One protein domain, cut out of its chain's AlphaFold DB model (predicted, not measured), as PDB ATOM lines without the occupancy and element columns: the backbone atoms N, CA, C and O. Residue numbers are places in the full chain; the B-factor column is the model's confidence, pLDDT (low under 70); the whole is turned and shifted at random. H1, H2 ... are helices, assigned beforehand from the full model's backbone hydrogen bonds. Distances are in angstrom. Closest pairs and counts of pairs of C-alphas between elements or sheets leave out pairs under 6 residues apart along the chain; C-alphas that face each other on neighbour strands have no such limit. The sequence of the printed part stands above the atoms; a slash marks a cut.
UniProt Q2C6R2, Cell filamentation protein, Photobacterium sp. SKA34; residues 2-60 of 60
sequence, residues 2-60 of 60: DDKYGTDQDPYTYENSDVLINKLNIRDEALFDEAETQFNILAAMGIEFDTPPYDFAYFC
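AT A GLANCE: This is residues 2 to 60 of the 60 residues of the protein "Cell filamentation protein" of Photobacterium sp. SKA34 (UniProt Q2C6R2). There is little regular structure: a winding tail, residues 2 to 28, leads into one long helix, H1, after which the chain turns away and folds back as an open hook ending in the small helix H2. The printed part has 59 residues, with 22 in two named helices, H1 then H2, and no named strand; the class is all helix. It is extended, with a radius of gyration of the C-alphas of 16.7 A, and flat, spanning 50 by 28 by 15 A.

IN THESE COORDINATES: Residues 2 to 28 hold no named element. H1, residues 29 to 46, runs 25.9 A from C-alpha 29 at (-78.948, 108.545, -35.510) to C-alpha 46 at (-89.078, 127.424, -20.904). H2, residues 56 to 59, ends with C-alpha 59 at (-74.305, 130.698, -21.232).

HOW THE PARTS SIT: H1 and H2 are apart, joined by a short link of 9 residues. In H1, 13 of 14 O i to N i+4 pairs are within hydrogen-bond range; H2 is too short for such a pair.

THE WHOLE: The C-alphas farthest apart, of Asp 2 and Thr 51, are 50.8 A apart. Residues 2 to 8, 37 to 49 and 51 to 57 stand free. The printed part has no cut; pLDDT is under 70 at residues 2 to 9.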
ATOM      1  N   ASP A   2     -54.161 106.315 -43.768       44.56
ATOM      2  CA  ASP A   2     -53.418 106.657 -42.557       44.56
ATOM      3  C   ASP A   2     -53.818 108.037 -42.037       44.56
ATOM      4  O   ASP A   2     -53.685 109.048 -42.733       44.56
ATOM      5  N   ASP A   3     -54.329 108.053 -40.811       50.94
ATOM      6  CA  ASP A   3     -54.754 109.245 -40.100       50.94
ATOM      7  C   ASP A   3     -53.543 109.934 -39.464       50.94
ATOM      8  O   ASP A   3     -52.896 109.419 -38.551       50.94
ATOM      9  N   LYS A   4     -53.206 111.115 -39.977       63.97
ATOM     10  CA  LYS A   4     -52.082 111.926 -39.499       63.97
ATOM     11  C   LYS A   4     -52.398 112.652 -38.176       63.97
ATOM     12  O   LYS A   4     -51.483 113.247 -37.609       63.97
ATOM     13  N   TYR A   5     -53.648 112.620 -37.699       60.50
ATOM     14  CA  TYR A   5     -54.125 113.449 -36.585       60.50
ATOM     15  C   TYR A   5     -54.925 112.715 -35.498       60.50
ATOM     16  O   TYR A   5     -55.437 113.377 -34.601       60.50
ATOM     17  N   GLY A   6     -54.923 111.382 -35.493       53.50
ATOM     18  CA  GLY A   6     -55.403 110.584 -34.365       53.50
ATOM     19  C   GLY A   6     -56.622 109.747 -34.721       53.50
ATOM     20  O   GLY A   6     -57.745 110.229 -34.690       53.50
ATOM     21  N   THR A   7     -56.372 108.459 -34.955       53.19
ATOM     22  CA  THR A   7     -57.359 107.375 -35.095       53.19
ATOM     23  C   THR A   7     -58.049 107.005 -33.775       53.19
ATOM     24  O   THR A   7     -58.394 105.841 -33.569       53.19
ATOM     25  N   ASP A   8     -58.204 107.939 -32.844       59.00
ATOM     26  CA  ASP A   8     -58.929 107.660 -31.610       59.00
ATOM     27  C   ASP A   8     -60.389 108.042 -31.834       59.00
ATOM     28  O   ASP A   8     -60.702 109.161 -32.235       59.00
ATOM     29  N   GLN A   9     -61.275 107.063 -31.646       62.81
ATOM     30  CA  GLN A   9     -62.720 107.278 -31.637       62.81
ATOM     31  C   GLN A   9     -63.040 108.487 -30.748       62.81
ATOM     32  O   GLN A   9     -62.453 108.627 -29.671       62.81
ATOM     33  N   ASP A  10     -63.943 109.355 -31.208       74.38
ATOM     34  CA  ASP A  10     -64.350 110.530 -30.442       74.38
ATOM     35  C   ASP A  10     -64.838 110.076 -29.049       74.38
ATOM     36  O   ASP A  10     -65.726 109.226 -28.961       74.38
ATOM     37  N   PRO A  11     -64.266 110.589 -27.939       81.25
ATOM     38  CA  PRO A  11     -64.660 110.171 -26.594       81.25
ATOM     39  C   PRO A  11     -66.128 110.483 -26.266       81.25
ATOM     40  O   PRO A  11     -66.646 109.981 -25.266       81.25
ATOM     41  N   TYR A  12     -66.787 111.323 -27.064       83.44
ATOM     42  CA  TYR A  12     -68.183 111.697 -26.893       83.44
ATOM     43  C   TYR A  12     -69.147 110.892 -27.765       83.44
ATOM     44  O   TYR A  12     -70.356 111.058 -27.592       83.44
ATOM     45  N   THR A  13     -68.671 110.016 -28.653       85.00
ATOM     46  CA  THR A  13     -69.532 109.140 -29.459       85.00
ATOM     47  C   THR A  13     -69.484 107.696 -28.970       85.00
ATOM     48  O   THR A  13     -68.589 107.275 -28.233       85.00
ATOM     49  N   TYR A  14     -70.502 106.912 -29.319       84.19
ATOM     50  CA  TYR A  14     -70.456 105.474 -29.062       84.19
ATOM     51  C   TYR A  14     -69.390 104.798 -29.932       84.19
ATOM     52  O   TYR A  14     -69.138 105.205 -31.062       84.19
ATOM     53  N   GLU A  15     -68.812 103.702 -29.432       81.12
ATOM     54  CA  GLU A  15     -67.825 102.923 -30.187       81.12
ATOM     55  C   GLU A  15     -68.369 102.510 -31.566       81.12
ATOM     56  O   GLU A  15     -69.411 101.853 -31.663       81.12
ATOM     57  N   ASN A  16     -67.622 102.837 -32.625       79.62
ATOM     58  CA  ASN A  16     -67.967 102.577 -34.027       79.62
ATOM     59  C   ASN A  16     -69.268 103.247 -34.494       79.62
ATOM     60  O   ASN A  16     -69.945 102.728 -35.385       79.62
ATOM     61  N   SER A  17     -69.638 104.371 -33.887       79.25
ATOM     62  CA  SER A  17     -70.819 105.145 -34.247       79.25
ATOM     63  C   SER A  17     -70.506 106.635 -34.235       79.25
ATOM     64  O   SER A  17     -69.705 107.109 -33.431       79.25
ATOM     65  N   ASP A  18     -71.199 107.369 -35.097       81.81
ATOM     66  CA  ASP A  18     -71.169 108.832 -35.126       81.81
ATOM     67  C   ASP A  18     -72.201 109.449 -34.157       81.81
ATOM     68  O   ASP A  18     -72.305 110.667 -34.036       81.81
ATOM     69  N   VAL A  19     -72.964 108.618 -33.431       85.69
ATOM     70  CA  VAL A  19     -73.988 109.073 -32.483       85.69
ATOM     71  C   VAL A  19     -73.359 109.447 -31.143       85.69
ATOM     72  O   VAL A  19     -72.634 108.656 -30.531       85.69
ATOM     73  N   LEU A  20     -73.705 110.639 -30.652       88.69
ATOM     74  CA  LEU A  20     -73.262 111.152 -29.359       88.69
ATOM     75  C   LEU A  20     -73.814 110.326 -28.188       88.69
ATOM     76  O   LEU A  20     -74.989 109.935 -28.156       88.69
ATOM     77  N   ILE A  21     -72.973 110.119 -27.173       89.44
ATOM     78  CA  ILE A  21     -73.366 109.494 -25.911       89.44
ATOM     79  C   ILE A  21     -74.410 110.384 -25.238       89.44
ATOM     80  O   ILE A  21     -74.155 111.524 -24.855       89.44
ATOM     81  N   ASN A  22     -75.606 109.834 -25.065       88.38
ATOM     82  CA  ASN A  22     -76.768 110.562 -24.581       88.38
ATOM     83  C   ASN A  22     -77.426 109.850 -23.396       88.38
ATOM     84  O   ASN A  22     -77.304 108.639 -23.212       88.38
ATOM     85  N   LYS A  23     -78.175 110.612 -22.591       88.81
ATOM     86  CA  LYS A  23     -78.843 110.103 -21.375       88.81
ATOM     87  C   LYS A  23     -79.962 109.091 -21.654       88.81
ATOM     88  O   LYS A  23     -80.425 108.440 -20.723       88.81
ATOM     89  N   LEU A  24     -80.404 108.973 -22.905       88.25
ATOM     90  CA  LEU A  24     -81.486 108.083 -23.335       88.25
ATOM     91  C   LEU A  24     -80.959 106.753 -23.894       88.25
ATOM     92  O   LEU A  24     -81.750 105.869 -24.211       88.25
ATOM     93  N   ASN A  25     -79.631 106.602 -23.981       88.19
ATOM     94  CA  ASN A  25     -78.950 105.450 -24.564       88.19
ATOM     95  C   ASN A  25     -79.415 105.133 -26.003       88.19
ATOM     96  O   ASN A  25     -79.467 103.972 -26.413       88.19
ATOM     97  N   ILE A  26     -79.778 106.169 -26.765       89.25
ATOM     98  CA  ILE A  26     -80.167 106.050 -28.171       89.25
ATOM     99  C   ILE A  26     -78.893 105.906 -29.005       89.25
ATOM    100  O   ILE A  26     -77.957 106.680 -28.831       89.25
ATOM    101  N   ARG A  27     -78.856 104.907 -29.889       89.06
ATOM    102  CA  ARG A  27     -77.728 104.634 -30.804       89.06
ATOM    103  C   ARG A  27     -78.114 104.730 -32.278       89.06
ATOM    104  O   ARG A  27     -77.274 104.526 -33.143       89.06
ATOM    105  N   ASP A  28     -79.394 104.961 -32.539       88.69
ATOM    106  CA  ASP A  28     -79.916 105.214 -33.874       88.69
ATOM    107  C   ASP A  28     -79.866 106.723 -34.119       88.69
ATOM    108  O   ASP A  28     -80.386 107.489 -33.310       88.69
ATOM    109  N   GLU A  29     -79.195 107.135 -35.190       88.31
ATOM    110  CA  GLU A  29     -78.948 108.545 -35.510       88.31
ATOM    111  C   GLU A  29     -80.254 109.307 -35.767       88.31
ATOM    112  O   GLU A  29     -80.491 110.348 -35.165       88.31
ATOM    113  N   ALA A  30     -81.165 108.740 -36.564       90.44
ATOM    114  CA  ALA A  30     -82.430 109.391 -36.894       90.44
ATOM    115  C   ALA A  30     -83.324 109.568 -35.656       90.44
ATOM    116  O   ALA A  30     -83.954 110.612 -35.478       90.44
ATOM    117  N   LEU A  31     -83.360 108.559 -34.779       91.12
ATOM    118  CA  LEU A  31     -84.086 108.642 -33.514       91.12
ATOM    119  C   LEU A  31     -83.426 109.627 -32.538       91.12
ATOM    120  O   LEU A  31     -84.130 110.284 -31.767       91.12
ATOM    121  N   PHE A  32     -82.093 109.717 -32.540       91.88
ATOM    122  CA  PHE A  32     -81.355 110.660 -31.705       91.88
ATOM    123  C   PHE A  32     -81.649 112.105 -32.118       91.88
ATOM    124  O   PHE A  32     -82.033 112.898 -31.259       91.88
ATOM    125  N   ASP A  33     -81.587 112.406 -33.413       91.31
ATOM    126  CA  ASP A  33     -81.873 113.736 -33.963       91.31
ATOM    127  C   ASP A  33     -83.313 114.181 -33.678       91.31
ATOM    128  O   ASP A  33     -83.569 115.328 -33.287       91.31
ATOM    129  N   GLU A  34     -84.279 113.270 -33.839       93.44
ATOM    130  CA  GLU A  34     -85.680 113.561 -33.536       93.44
ATOM    131  C   GLU A  34     -85.866 113.860 -32.043       93.44
ATOM    132  O   GLU A  34     -86.501 114.855 -31.677       93.44
ATOM    133  N   ALA A  35     -85.292 113.022 -31.173       91.94
ATOM    134  CA  ALA A  35     -85.378 113.210 -29.732       91.94
ATOM    135  C   ALA A  35     -84.723 114.531 -29.301       91.94
ATOM    136  O   ALA A  35     -85.350 115.310 -28.580       91.94
ATOM    137  N   GLU A  36     -83.501 114.813 -29.759       92.94
ATOM    138  CA  GLU A  36     -82.777 116.048 -29.450       92.94
ATOM    139  C   GLU A  36     -83.592 117.278 -29.861       92.94
ATOM    140  O   GLU A  36     -83.782 118.199 -29.063       92.94
ATOM    141  N   THR A  37     -84.164 117.258 -31.067       93.19
ATOM    142  CA  THR A  37     -85.008 118.347 -31.571       93.19
ATOM    143  C   THR A  37     -86.217 118.588 -30.665       93.19
ATOM    144  O   THR A  37     -86.501 119.730 -30.296       93.19
ATOM    145  N   GLN A  38     -86.927 117.529 -30.267       94.50
ATOM    146  CA  GLN A  38     -88.097 117.652 -29.394       94.50
ATOM    147  C   GLN A  38     -87.734 118.215 -28.014       94.50
ATOM    148  O   GLN A  38     -88.430 119.101 -27.507       94.50
ATOM    149  N   PHE A  39     -86.634 117.745 -27.417       92.69
ATOM    150  CA  PHE A  39     -86.161 118.258 -26.132       92.69
ATOM    151  C   PHE A  39     -85.711 119.714 -26.227       92.69
ATOM    152  O   PHE A  39     -86.078 120.505 -25.358       92.69
ATOM    153  N   ASN A  40     -84.996 120.091 -27.287       92.19
ATOM    154  CA  ASN A  40     -84.557 121.468 -27.504       92.19
ATOM    155  C   ASN A  40     -85.739 122.426 -27.653       92.19
ATOM    156  O   ASN A  40     -85.734 123.495 -27.049       92.19
ATOM    157  N   ILE A  41     -86.780 122.034 -28.393       94.00
ATOM    158  CA  ILE A  41     -88.004 122.836 -28.515       94.00
ATOM    159  C   ILE A  41     -88.661 123.015 -27.143       94.00
ATOM    160  O   ILE A  41     -89.039 124.130 -26.779       94.00
ATOM    161  N   LEU A  42     -88.777 121.939 -26.360       92.94
ATOM    162  CA  LEU A  42     -89.375 121.996 -25.028       92.94
ATOM    163  C   LEU A  42     -88.577 122.890 -24.069       92.94
ATOM    164  O   LEU A  42     -89.172 123.702 -23.365       92.94
ATOM    165  N   ALA A  43     -87.247 122.766 -24.061       90.69
ATOM    166  CA  ALA A  43     -86.371 123.597 -23.239       90.69
ATOM    167  C   ALA A  43     -86.448 125.069 -23.661       90.69
ATOM    168  O   ALA A  43     -86.633 125.930 -22.806       90.69
ATOM    169  N   ALA A  44     -86.393 125.357 -24.965       90.75
ATOM    170  CA  ALA A  44     -86.460 126.717 -25.494       90.75
ATOM    171  C   ALA A  44     -87.768 127.431 -25.130       90.75
ATOM    172  O   ALA A  44     -87.749 128.624 -24.844       90.75
ATOM    173  N   MET A  45     -88.896 126.712 -25.077       91.75
ATOM    174  CA  MET A  45     -90.166 127.281 -24.606       91.75
ATOM    175  C   MET A  45     -90.141 127.687 -23.125       91.75
ATOM    176  O   MET A  45     -90.950 128.517 -22.719       91.75
ATOM    177  N   GLY A  46     -89.255 127.097 -22.320       88.25
ATOM    178  CA  GLY A  46     -89.078 127.424 -20.904       88.25
ATOM    179  C   GLY A  46     -88.001 128.475 -20.624       88.25
ATOM    180  O   GLY A  46     -87.875 128.899 -19.478       88.25
ATOM    181  N   ILE A  47     -87.219 128.886 -21.630       88.44
ATOM    182  CA  ILE A  47     -86.201 129.930 -21.473       88.44
ATOM    183  C   ILE A  47     -86.893 131.290 -21.561       88.44
ATOM    184  O   ILE A  47     -87.373 131.701 -22.619       88.44
ATOM    185  N   GLU A  48     -86.934 131.997 -20.436       86.00
ATOM    186  CA  GLU A  48     -87.431 133.368 -20.368       86.00
ATOM    187  C   GLU A  48     -86.315 134.381 -20.642       86.00
ATOM    188  O   GLU A  48     -85.124 134.092 -20.526       86.00
ATOM    189  N   PHE A  49     -86.708 135.591 -21.034       86.06
ATOM    190  CA  PHE A  49     -85.764 136.683 -21.231       86.06
ATOM    191  C   PHE A  49     -85.226 137.167 -19.883       86.06
ATOM    192  O   PHE A  49     -86.002 137.643 -19.052       86.06
ATOM    193  N   ASP A  50     -83.905 137.121 -19.712       86.06
ATOM    194  CA  ASP A  50     -83.229 137.731 -18.571       86.06
ATOM    195  C   ASP A  50     -82.520 139.031 -18.969       86.06
ATOM    196  O   ASP A  50     -82.106 139.233 -20.113       86.06
ATOM    197  N   THR A  51     -82.395 139.944 -18.012       85.12
ATOM    198  CA  THR A  51     -81.684 141.207 -18.220       85.12
ATOM    199  C   THR A  51     -80.171 141.015 -18.095       85.12
ATOM    200  O   THR A  51     -79.721 140.169 -17.328       85.12
ATOM    201  N   PRO A  52     -79.356 141.817 -18.803       85.44
ATOM    202  CA  PRO A  52     -77.899 141.751 -18.688       85.44
ATOM    203  C   PRO A  52     -77.425 141.973 -17.237       85.44
ATOM    204  O   PRO A  52     -78.068 142.720 -16.492       85.44
ATOM    205  N   PRO A  53     -76.258 141.419 -16.850       86.81
ATOM    206  CA  PRO A  53     -75.147 141.018 -17.722       86.81
ATOM    207  C   PRO A  53     -75.167 139.546 -18.173       86.81
ATOM    208  O   PRO A  53     -75.316 138.648 -17.358       86.81
ATOM    209  N   TYR A  54     -74.917 139.305 -19.465       86.50
ATOM    210  CA  TYR A  54     -74.723 137.956 -20.011       86.50
ATOM    211  C   TYR A  54     -73.254 137.547 -19.867       86.50
ATOM    212  O   TYR A  54     -72.412 137.904 -20.697       86.50
ATOM    213  N   ASP A  55     -72.927 136.865 -18.776       90.38
ATOM    214  CA  ASP A  55     -71.601 136.305 -18.537       90.38
ATOM    215  C   ASP A  55     -71.515 134.836 -18.994       90.38
ATOM    216  O   ASP A  55     -72.447 134.277 -19.571       90.38
ATOM    217  N   PHE A  56     -70.362 134.194 -18.786       87.62
ATOM    218  CA  PHE A  56     -70.200 132.779 -19.136       87.62
ATOM    219  C   PHE A  56     -71.103 131.870 -18.293       87.62
ATOM    220  O   PHE A  56     -71.535 130.830 -18.776       87.62
ATOM    221  N   ALA A  57     -71.420 132.276 -17.060       86.62
ATOM    222  CA  ALA A  57     -72.337 131.535 -16.203       86.62
ATOM    223  C   ALA A  57     -73.778 131.579 -16.733       86.62
ATOM    224  O   ALA A  57     -74.509 130.621 -16.538       86.62
ATOM    225  N   TYR A  58     -74.168 132.646 -17.433       87.62
ATOM    226  CA  TYR A  58     -75.445 132.719 -18.140       87.62
ATOM    227  C   TYR A  58     -75.504 131.800 -19.376       87.62
ATOM    228  O   TYR A  58     -76.576 131.336 -19.750       87.62
ATOM    229  N   PHE A  59     -74.367 131.549 -20.035       83.75
ATOM    230  CA  PHE A  59     -74.305 130.698 -21.232       83.75
ATOM    231  C   PHE A  59     -74.231 129.191 -20.924       83.75
ATOM    232  O   PHE A  59     -74.639 128.389 -21.763       83.75
ATOM    233  N   CYS A  60     -73.674 128.809 -19.770       79.31
ATOM    234  CA  CYS A  60     -73.471 127.413 -19.357       79.31
ATOM    235  C   CYS A  60     -74.634 126.837 -18.551       79.31
ATOM    236  O   CYS A  60     -74.935 125.642 -18.780       79.31
TER     237      CYS A  60